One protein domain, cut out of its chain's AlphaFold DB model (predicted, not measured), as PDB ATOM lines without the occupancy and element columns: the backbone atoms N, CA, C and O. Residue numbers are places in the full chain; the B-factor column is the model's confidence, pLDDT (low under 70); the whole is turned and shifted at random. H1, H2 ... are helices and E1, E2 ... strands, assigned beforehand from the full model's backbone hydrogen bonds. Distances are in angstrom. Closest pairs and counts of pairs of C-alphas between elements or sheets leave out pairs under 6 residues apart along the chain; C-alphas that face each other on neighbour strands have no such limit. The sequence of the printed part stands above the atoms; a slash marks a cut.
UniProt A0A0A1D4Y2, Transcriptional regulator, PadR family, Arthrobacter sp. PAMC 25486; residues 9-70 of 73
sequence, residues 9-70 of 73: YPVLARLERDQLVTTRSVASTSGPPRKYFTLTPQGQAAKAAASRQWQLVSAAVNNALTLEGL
ATOM      1  N   TYR A   9     -30.517  25.917 -50.317       89.38
ATOM      2  CA  TYR A   9     -29.729  24.888 -51.006       89.38
ATOM      3  C   TYR A   9     -28.555  24.348 -50.177       89.38
ATOM      4  O   TYR A   9     -28.430  23.125 -50.090       89.38
ATOM      5  N   PRO A  10     -27.729  25.182 -49.510       92.31
ATOM      6  CA  PRO A  10     -26.689  24.681 -48.612       92.31
ATOM      7  C   PRO A  10     -27.246  23.833 -47.461       92.31
ATOM      8  O   PRO A  10     -26.646  22.821 -47.092       92.31
ATOM      9  N   VAL A  11     -28.413  24.206 -46.924       93.50
ATOM     10  CA  VAL A  11     -29.092  23.439 -45.870       93.50
ATOM     11  C   VAL A  11     -29.532  22.075 -46.399       93.50
ATOM     12  O   VAL A  11     -29.200  21.057 -45.796       93.50
ATOM     13  N   LEU A  12     -30.210  22.027 -47.547       94.19
ATOM     14  CA  LEU A  12     -30.646  20.769 -48.163       94.19
ATOM     15  C   LEU A  12     -29.463  19.863 -48.522       94.19
ATOM     16  O   LEU A  12     -29.509  18.665 -48.247       94.19
ATOM     17  N   ALA A  13     -28.380  20.431 -49.059       93.88
ATOM     18  CA  ALA A  13     -27.156  19.693 -49.359       93.88
ATOM     19  C   ALA A  13     -26.522  19.095 -48.094       93.88
ATOM     20  O   ALA A  13     -25.989  17.986 -48.127       93.88
ATOM     21  N   ARG A  14     -26.588  19.806 -46.961       95.94
ATOM     22  CA  ARG A  14     -26.132  19.273 -45.676       95.94
ATOM     23  C   ARG A  14     -27.019  18.148 -45.166       95.94
ATOM     24  O   ARG A  14     -26.489  17.107 -44.805       95.94
ATOM     25  N   LEU A  15     -28.336  18.328 -45.182       97.00
ATOM     26  CA  LEU A  15     -29.268  17.291 -44.739       97.00
ATOM     27  C   LEU A  15     -29.122  15.999 -45.555       97.00
ATOM     28  O   LEU A  15     -29.253  14.912 -44.998       97.00
ATOM     29  N   GLU A  16     -28.849  16.107 -46.856       97.00
ATOM     30  CA  GLU A  16     -28.594  14.952 -47.722       97.00
ATOM     31  C   GLU A  16     -27.259  14.275 -47.390       97.00
ATOM     32  O   GLU A  16     -27.222  13.056 -47.230       97.00
ATOM     33  N   ARG A  17     -26.175  15.049 -47.221       97.38
ATOM     34  CA  ARG A  17     -24.860  14.518 -46.818       97.38
ATOM     35  C   ARG A  17     -24.926  13.771 -45.487       97.38
ATOM     36  O   ARG A  17     -24.312  12.719 -45.348       97.38
ATOM     37  N   ASP A  18     -25.701  14.305 -44.550       98.06
ATOM     38  CA  ASP A  18     -25.890  13.747 -43.211       98.06
ATOM     39  C   ASP A  18     -26.940  12.607 -43.202       98.06
ATOM     40  O   ASP A  18     -27.303  12.108 -42.140       98.06
ATOM     41  N   GLN A  19     -27.444  12.192 -44.377       98.06
ATOM     42  CA  GLN A  19     -28.427  11.113 -44.576       98.06
ATOM     43  C   GLN A  19     -29.770  11.326 -43.854       98.06
ATOM     44  O   GLN A  19     -30.556  10.397 -43.646       98.06
ATOM     45  N   LEU A  20     -30.087  12.575 -43.512       98.50
ATOM     46  CA  LEU A  20     -31.349  12.948 -42.868       98.50
ATOM     47  C   LEU A  20     -32.493  13.071 -43.881       98.50
ATOM     48  O   LEU A  20     -33.667  12.988 -43.518       98.50
ATOM     49  N   VAL A  21     -32.170  13.233 -45.162       98.25
ATOM     50  CA  VAL A  21     -33.137  13.203 -46.262       98.25
ATOM     51  C   VAL A  21     -32.658  12.282 -47.377       98.25
ATOM     52  O   VAL A  21     -31.469  12.222 -47.675       98.25
ATOM     53  N   THR A  22     -33.594  11.589 -48.018       97.25
ATOM     54  CA  THR A  22     -33.390  10.985 -49.335       97.25
ATOM     55  C   THR A  22     -33.852  11.939 -50.419       97.25
ATOM     56  O   THR A  22     -34.625  12.874 -50.174       97.25
ATOM     57  N   THR A  23     -33.372  11.699 -51.637       95.94
ATOM     58  CA  THR A  23     -33.663  12.560 -52.774       95.94
ATOM     59  C   THR A  23     -34.131  11.747 -53.969       95.94
ATOM     60  O   THR A  23     -33.656  10.641 -54.220       95.94
ATOM     61  N   ARG A  24     -35.108  12.287 -54.702       94.50
ATOM     62  CA  ARG A  24     -35.581  11.721 -55.969       94.50
ATOM     63  C   ARG A  24     -35.581  12.792 -57.046       94.50
ATOM     64  O   ARG A  24     -36.032  13.915 -56.812       94.50
ATOM     65  N   SER A  25     -35.080  12.436 -58.222       92.25
ATOM     66  CA  SER A  25     -35.165  13.279 -59.411       92.25
ATOM     67  C   SER A  25     -36.510  13.044 -60.090       92.25
ATOM     68  O   SER A  25     -36.912  11.901 -60.295       92.25
ATOM     69  N   VAL A  26     -37.231  14.117 -60.396       93.69
ATOM     70  CA  VAL A  26     -38.567  14.067 -60.994       93.69
ATOM     71  C   VAL A  26     -38.545  14.876 -62.274       93.69
ATOM     72  O   VAL A  26     -38.146  16.043 -62.264       93.69
ATOM     73  N   ALA A  27     -38.978  14.264 -63.375       90.81
ATOM     74  CA  ALA A  27     -39.142  14.970 -64.635       90.81
ATOM     75  C   ALA A  27     -40.113  16.145 -64.447       90.81
ATOM     76  O   ALA A  27     -41.180  15.997 -63.848       90.81
ATOM     77  N   SER A  28     -39.723  17.319 -64.931       87.31
ATOM     78  CA  SER A  28     -40.588  18.495 -64.942       87.31
ATOM     79  C   SER A  28     -41.368  18.515 -66.257       87.31
ATOM     80  O   SER A  28     -40.816  18.179 -67.301       87.31
ATOM     81  N   THR A  29     -42.635  18.936 -66.226       81.44
ATOM     82  CA  THR A  29     -43.461  19.151 -67.432       81.44
ATOM     83  C   THR A  29     -42.880  20.226 -68.354       81.44
ATOM     84  O   THR A  29     -43.140  20.222 -69.552       81.44
ATOM     85  N   SER A  30     -42.058  21.122 -67.809       79.88
ATOM     86  CA  SER A  30     -41.203  22.038 -68.559       79.88
ATOM     87  C   SER A  30     -39.915  22.315 -67.773       79.88
ATOM     88  O   SER A  30     -39.947  22.550 -66.559       79.88
ATOM     89  N   GLY A  31     -38.766  22.259 -68.452       82.75
ATOM     90  CA  GLY A  31     -37.451  22.560 -67.873       82.75
ATOM     91  C   GLY A  31     -36.706  21.368 -67.244       82.75
ATOM     92  O   GLY A  31     -37.097  20.214 -67.433       82.75
ATOM     93  N   PRO A  32     -35.598  21.634 -66.525       88.94
ATOM     94  CA  PRO A  32     -34.741  20.595 -65.962       88.94
ATOM     95  C   PRO A  32     -35.455  19.780 -64.872       88.94
ATOM     96  O   PRO A  32     -36.407  20.264 -64.247       88.94
ATOM     97  N   PRO A  33     -34.999  18.541 -64.613       89.00
ATOM     98  CA  PRO A  33     -35.577  17.702 -63.576       89.00
ATOM     99  C   PRO A  33     -35.468  18.356 -62.194       89.00
ATOM    100  O   PRO A  33     -34.481  19.011 -61.856       89.00
ATOM    101  N   ARG A  34     -36.505  18.162 -61.379       92.38
ATOM    102  CA  ARG A  34     -36.620  18.723 -60.031       92.38
ATOM    103  C   ARG A  34     -36.226  17.682 -58.999       92.38
ATOM    104  O   ARG A  34     -36.703  16.550 -59.029       92.38
ATOM    105  N   LYS A  35     -35.393  18.089 -58.046       92.38
ATOM    106  CA  LYS A  35     -34.996  17.253 -56.916       92.38
ATOM    107  C   LYS A  35     -36.005  17.415 -55.780       92.38
ATOM    108  O   LYS A  35     -36.171  18.511 -55.255       92.38
ATOM    109  N   TYR A  36     -36.678  16.331 -55.409       94.62
ATOM    110  CA  TYR A  36     -37.573  16.282 -54.254       94.62
ATOM    111  C   TYR A  36     -36.865  15.602 -53.091       94.62
ATOM    112  O   TYR A  36     -36.234  14.564 -53.277       94.62
ATOM    113  N   PHE A  37     -37.003  16.182 -51.903       96.12
ATOM    114  CA  PHE A  37     -36.378  15.709 -50.672       96.12
ATOM    115  C   PHE A  37     -37.443  15.102 -49.758       96.12
ATOM    116  O   PHE A  37     -38.572  15.591 -49.694       96.12
ATOM    117  N   THR A  38     -37.116  14.027 -49.052       97.62
ATOM    118  CA  THR A  38     -38.015  13.389 -48.080       97.62
ATOM    119  C   THR A  38     -37.204  12.916 -46.886       97.62
ATOM    120  O   THR A  38     -36.088  12.443 -47.061       97.62
ATOM    121  N   LEU A  39     -37.730  13.062 -45.667       98.38
ATOM    122  CA  LEU A  39     -37.016  12.624 -44.466       98.38
ATOM    123  C   LEU A  39     -36.796  11.109 -44.479       98.38
ATOM    124  O   LEU A  39     -37.732  10.340 -44.704       98.38
ATOM    125  N   THR A  40     -35.577  10.693 -44.149       98.56
ATOM    126  CA  THR A  40     -35.283   9.298 -43.804       98.56
ATOM    127  C   THR A  40     -35.837   8.970 -42.412       98.56
ATOM    128  O   THR A  40     -36.163   9.890 -41.653       98.56
ATOM    129  N   PRO A  41     -35.915   7.687 -42.009       98.62
ATOM    130  CA  PRO A  41     -36.215   7.337 -40.618       98.62
ATOM    131  C   PRO A  41     -35.261   8.016 -39.619       98.62
ATOM    132  O   PRO A  41     -35.701   8.550 -38.600       98.62
ATOM    133  N   GLN A  42     -33.967   8.099 -39.953       98.31
ATOM    134  CA  GLN A  42     -32.972   8.840 -39.171       98.31
ATOM    135  C   GLN A  42     -33.290  10.341 -39.119       98.31
ATOM    136  O   GLN A  42     -33.242  10.945 -38.051       98.31
ATOM    137  N   GLY A  43     -33.670  10.943 -40.248       98.56
ATOM    138  CA  GLY A  43     -34.094  12.339 -40.318       98.56
ATOM    139  C   GLY A  43     -35.322  12.646 -39.470       98.56
ATOM    140  O   GLY A  43     -35.381  13.688 -38.820       98.56
ATOM    141  N   GLN A  44     -36.292  11.731 -39.421       98.56
ATOM    142  CA  GLN A  44     -37.466  11.863 -38.556       98.56
ATOM    143  C   GLN A  44     -37.074  11.813 -37.074       98.56
ATOM    144  O   GLN A  44     -37.521  12.661 -36.298       98.56
ATOM    145  N   ALA A  45     -36.192  10.886 -36.688       98.56
ATOM    146  CA  ALA A  45     -35.670  10.804 -35.325       98.56
ATOM    147  C   ALA A  45     -34.871  12.063 -34.937       98.56
ATOM    148  O   ALA A  45     -35.091  12.631 -33.863       98.56
ATOM    149  N   ALA A  46     -34.004  12.551 -35.830       98.19
ATOM    150  CA  ALA A  46     -33.229  13.774 -35.632       98.19
ATOM    151  C   ALA A  46     -34.135  15.005 -35.487       98.19
ATOM    152  O   ALA A  46     -33.948  15.801 -34.567       98.19
ATOM    153  N   LYS A  47     -35.171  15.127 -36.330       98.25
ATOM    154  CA  LYS A  47     -36.197  16.172 -36.209       98.25
ATOM    155  C   LYS A  47     -36.871  16.117 -34.838       98.25
ATOM    156  O   LYS A  47     -36.959  17.141 -34.171       98.25
ATOM    157  N   ALA A  48     -37.318  14.940 -34.398       98.50
ATOM    158  CA  ALA A  48     -37.983  14.784 -33.105       98.50
ATOM    159  C   ALA A  48     -37.062  15.140 -31.923       98.50
ATOM    160  O   ALA A  48     -37.501  15.762 -30.955       98.50
ATOM    161  N   ALA A  49     -35.778  14.779 -31.991       98.31
ATOM    162  CA  ALA A  49     -34.786  15.174 -30.992       98.31
ATOM    163  C   ALA A  49     -34.567  16.695 -30.973       98.31
ATOM    164  O   ALA A  49     -34.654  17.308 -29.910       98.31
ATOM    165  N   ALA A  50     -34.370  17.313 -32.141       97.56
ATOM    166  CA  ALA A  50     -34.186  18.756 -32.264       97.56
ATOM    167  C   ALA A  50     -35.411  19.541 -31.766       97.56
ATOM    168  O   ALA A  50     -35.257  20.527 -31.050       97.56
ATOM    169  N   SER A  51     -36.628  19.083 -32.079       98.25
ATOM    170  CA  SER A  51     -37.862  19.701 -31.581       98.25
ATOM    171  C   SER A  51     -37.965  19.645 -30.057       98.25
ATOM    172  O   SER A  51     -38.301  20.655 -29.445       98.25
ATOM    173  N   ARG A  52     -37.629  18.507 -29.436       98.44
ATOM    174  CA  ARG A  52     -37.602  18.389 -27.968       98.44
ATOM    175  C   ARG A  52     -36.563  19.318 -27.345       98.44
ATOM    176  O   ARG A  52     -36.869  20.013 -26.383       98.44
ATOM    177  N   GLN A  53     -35.363  19.378 -27.920       98.06
ATOM    178  CA  GLN A  53     -34.315  20.274 -27.434       98.06
ATOM    179  C   GLN A  53     -34.743  21.742 -27.522       98.06
ATOM    180  O   GLN A  53     -34.557  22.501 -26.574       98.06
ATOM    181  N   TRP A  54     -35.352  22.133 -28.642       98.19
ATOM    182  CA  TRP A  54     -35.866  23.485 -28.821       98.19
ATOM    183  C   TRP A  54     -36.932  23.839 -27.784       98.19
ATOM    184  O   TRP A  54     -36.889  24.927 -27.223       98.19
ATOM    185  N   GLN A  55     -37.857  22.923 -27.490       98.31
ATOM    186  CA  GLN A  55     -38.890  23.146 -26.476       98.31
ATOM    187  C   GLN A  55     -38.288  23.432 -25.097       98.31
ATOM    188  O   GLN A  55     -38.740  24.355 -24.426       98.31
ATOM    189  N   LEU A  56     -37.244  22.698 -24.699       97.75
ATOM    190  CA  LEU A  56     -36.554  22.926 -23.425       97.75
ATOM    191  C   LEU A  56     -35.895  24.309 -23.377       97.75
ATOM    192  O   LEU A  56     -36.077  25.047 -22.412       97.75
ATOM    193  N   VAL A  57     -35.166  24.678 -24.435       97.62
ATOM    194  CA  VAL A  57     -34.501  25.989 -24.525       97.62
ATOM    195  C   VAL A  57     -35.529  27.118 -24.541       97.62
ATOM    196  O   VAL A  57     -35.400  28.079 -23.789       97.62
ATOM    197  N   SER A  58     -36.577  26.990 -25.354       97.44
ATOM    198  CA  SER A  58     -37.647  27.980 -25.443       97.44
ATOM    199  C   SER A  58     -38.363  28.158 -24.107       97.44
ATOM    200  O   SER A  58     -38.642  29.292 -23.735       97.44
ATOM    201  N   ALA A  59     -38.638  27.074 -23.379       96.94
ATOM    202  CA  ALA A  59     -39.251  27.154 -22.059       96.94
ATOM    203  C   ALA A  59     -38.341  27.881 -21.060       96.94
ATOM    204  O   ALA A  59     -38.810  28.758 -20.341       96.94
ATOM    205  N   ALA A  60     -37.042  27.573 -21.048       96.31
ATOM    206  CA  ALA A  60     -36.083  28.236 -20.168       96.31
ATOM    207  C   ALA A  60     -35.985  29.746 -20.444       96.31
ATOM    208  O   ALA A  60     -36.034  30.542 -19.511       96.31
ATOM    209  N   VAL A  61     -35.902  30.139 -21.720       96.75
ATOM    210  CA  VAL A  61     -35.873  31.553 -22.124       96.75
ATOM    211  C   VAL A  61     -37.172  32.258 -21.740       96.75
ATOM    212  O   VAL A  61     -37.125  33.326 -21.140       96.75
ATOM    213  N   ASN A  62     -38.326  31.651 -22.026       96.50
ATOM    214  CA  ASN A  62     -39.618  32.233 -21.665       96.50
ATOM    215  C   ASN A  62     -39.737  32.429 -20.149       96.50
ATOM    216  O   ASN A  62     -40.153  33.496 -19.715       96.50
ATOM    217  N   ASN A  63     -39.313  31.443 -19.351       95.19
ATOM    218  CA  ASN A  63     -39.331  31.548 -17.894       95.19
ATOM    219  C   ASN A  63     -38.439  32.693 -17.393       95.19
ATOM    220  O   ASN A  63     -38.863  33.455 -16.527       95.19
ATOM    221  N   ALA A  64     -37.232  32.846 -17.950       94.75
ATOM    222  CA  ALA A  64     -36.331  33.941 -17.590       94.75
ATOM    223  C   ALA A  64     -36.962  35.314 -17.870       94.75
ATOM    224  O   ALA A  64     -36.981  36.171 -16.993       94.75
ATOM    225  N   LEU A  65     -37.571  35.481 -19.049       94.19
ATOM    226  CA  LEU A  65     -38.241  36.727 -19.432       94.19
ATOM    227  C   LEU A  65     -39.494  37.023 -18.589       94.19
ATOM    228  O   LEU A  65     -39.845  38.183 -18.402       94.19
ATOM    229  N   THR A  66     -40.184  36.001 -18.068       89.50
ATOM    230  CA  THR A  66     -41.339  36.203 -17.170       89.50
ATOM    231  C   THR A  66     -40.950  36.533 -15.729       89.50
ATOM    232  O   THR A  66     -41.743  37.153 -15.026       89.50
ATOM    233  N   LEU A  67     -39.757  36.129 -15.277       68.12
ATOM    234  CA  LEU A  67     -39.272  36.416 -13.923       68.12
ATOM    235  C   LEU A  67     -38.811  37.873 -13.770       68.12
ATOM    236  O   LEU A  67     -39.023  38.447 -12.709       68.12
ATOM    237  N   GLU A  68     -38.257  38.487 -14.823       60.00
ATOM    238  CA  GLU A  68     -37.861  39.908 -14.813       60.00
ATOM    239  C   GLU A  68     -39.061  40.862 -14.666       60.00
ATOM    240  O   GLU A  68     -38.934  41.922 -14.063       60.00
ATOM    241  N   GLY A  69     -40.257  40.463 -15.121       57.31
ATOM    242  CA  GLY A  69     -41.485  41.260 -14.990       57.31
ATOM    243  C   GLY A  69     -42.125  41.266 -13.594       57.31
ATOM    244  O   GLY A  69     -43.136  41.935 -13.406       57.31
ATOM    245  N   LEU A  70     -41.578  40.513 -12.630       57.53
ATOM    246  CA  LEU A  70     -42.043  40.458 -11.232       57.53
ATOM    247  C   LEU A  70     -41.083  41.158 -10.253       57.53
ATOM    248  O   LEU A  70     -41.330  41.144  -9.050       57.53
TER     249      LEU A  70
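Overview. This is residues 9 to 70 of the 73 residues of the protein "Transcriptional regulator, PadR family" of Arthrobacter sp. PAMC 25486 (UniProt A0A0A1D4Y2). The model is a small head with one long helical arm: two antiparallel strands, E1 and E2, form a hairpin, the short helix H1 sits by the end of it where E1 begins, and the long helix H2 starts at that same end and runs away from it. Residues 48 to 70, of which 48 to 68 belong to H2, stick out free of the head, and at the other end of the rod lies the turn of the hairpin, residues 27 to 33. The printed part has 62 residues with two named helices and two named strands, in the order H1, E1, E2, H2; the sheet's order is E1 - E2, and the class is mixed, helices and strands. The whole is extended, with a radius of gyration of the C-alphas of 18.5 A, and spans 60 by 25 by 17 A.

Arrangement. Start with H1, residues 9 to 17, and go through a tight link of 3 residues into E1, residues 21 to 26. Their closest C-alphas are those of Leu 15 and Val 21, 5.8 A apart. A short link of 7 residues then leads to E2, residues 34 to 39, and E1 and E2 are a hairpin, antiparallel at 153 degrees between their directions. Look across it for N 22 and O 38, 2.8 A apart, and N 36 and O 24, 2.9 A apart, both within hydrogen-bond range. H1 and E2 are near each other, with 6 pairs of C-alphas within 10 A. After a tight link of 1 residue comes H2, residues 41 to 68; the closest C-alphas of E1 and H2 are those of Val 21 and Gly 43, 6.1 A apart. H1 and H2 are only just apart, 8.2 A at the closest. In H1 and H2 every O i to N i+4 pair is within hydrogen-bond range.

Along the chain. Find C-alpha 9 at (-29.729, 24.888, -51.006), where H1 begins; it runs 12.2 A to C-alpha 17. E1 covers 15.7 A from C-alpha 21 to C-alpha 26, and E2 covers 16.7 A from C-alpha 34 to C-alpha 39. Find C-alpha 41 at (-36.215, 7.337, -40.618); from there H2 runs 41.6 A to C-alpha 68 at (-37.861, 39.908, -14.813).

Size, cuts and confidence. The two C-alphas farthest apart are those of Ser 30 and Leu 70, at 60.2 A. Without residues 48 to 70, which stand free, the body has 39 residues and spans 35 by 19 by 12 A. The printed part has no cut, and no link between its named elements is long. Read the B-factor column for the model's confidence: the mean pLDDT of the printed part is 92.9, and residues 67 to 70 are under 70.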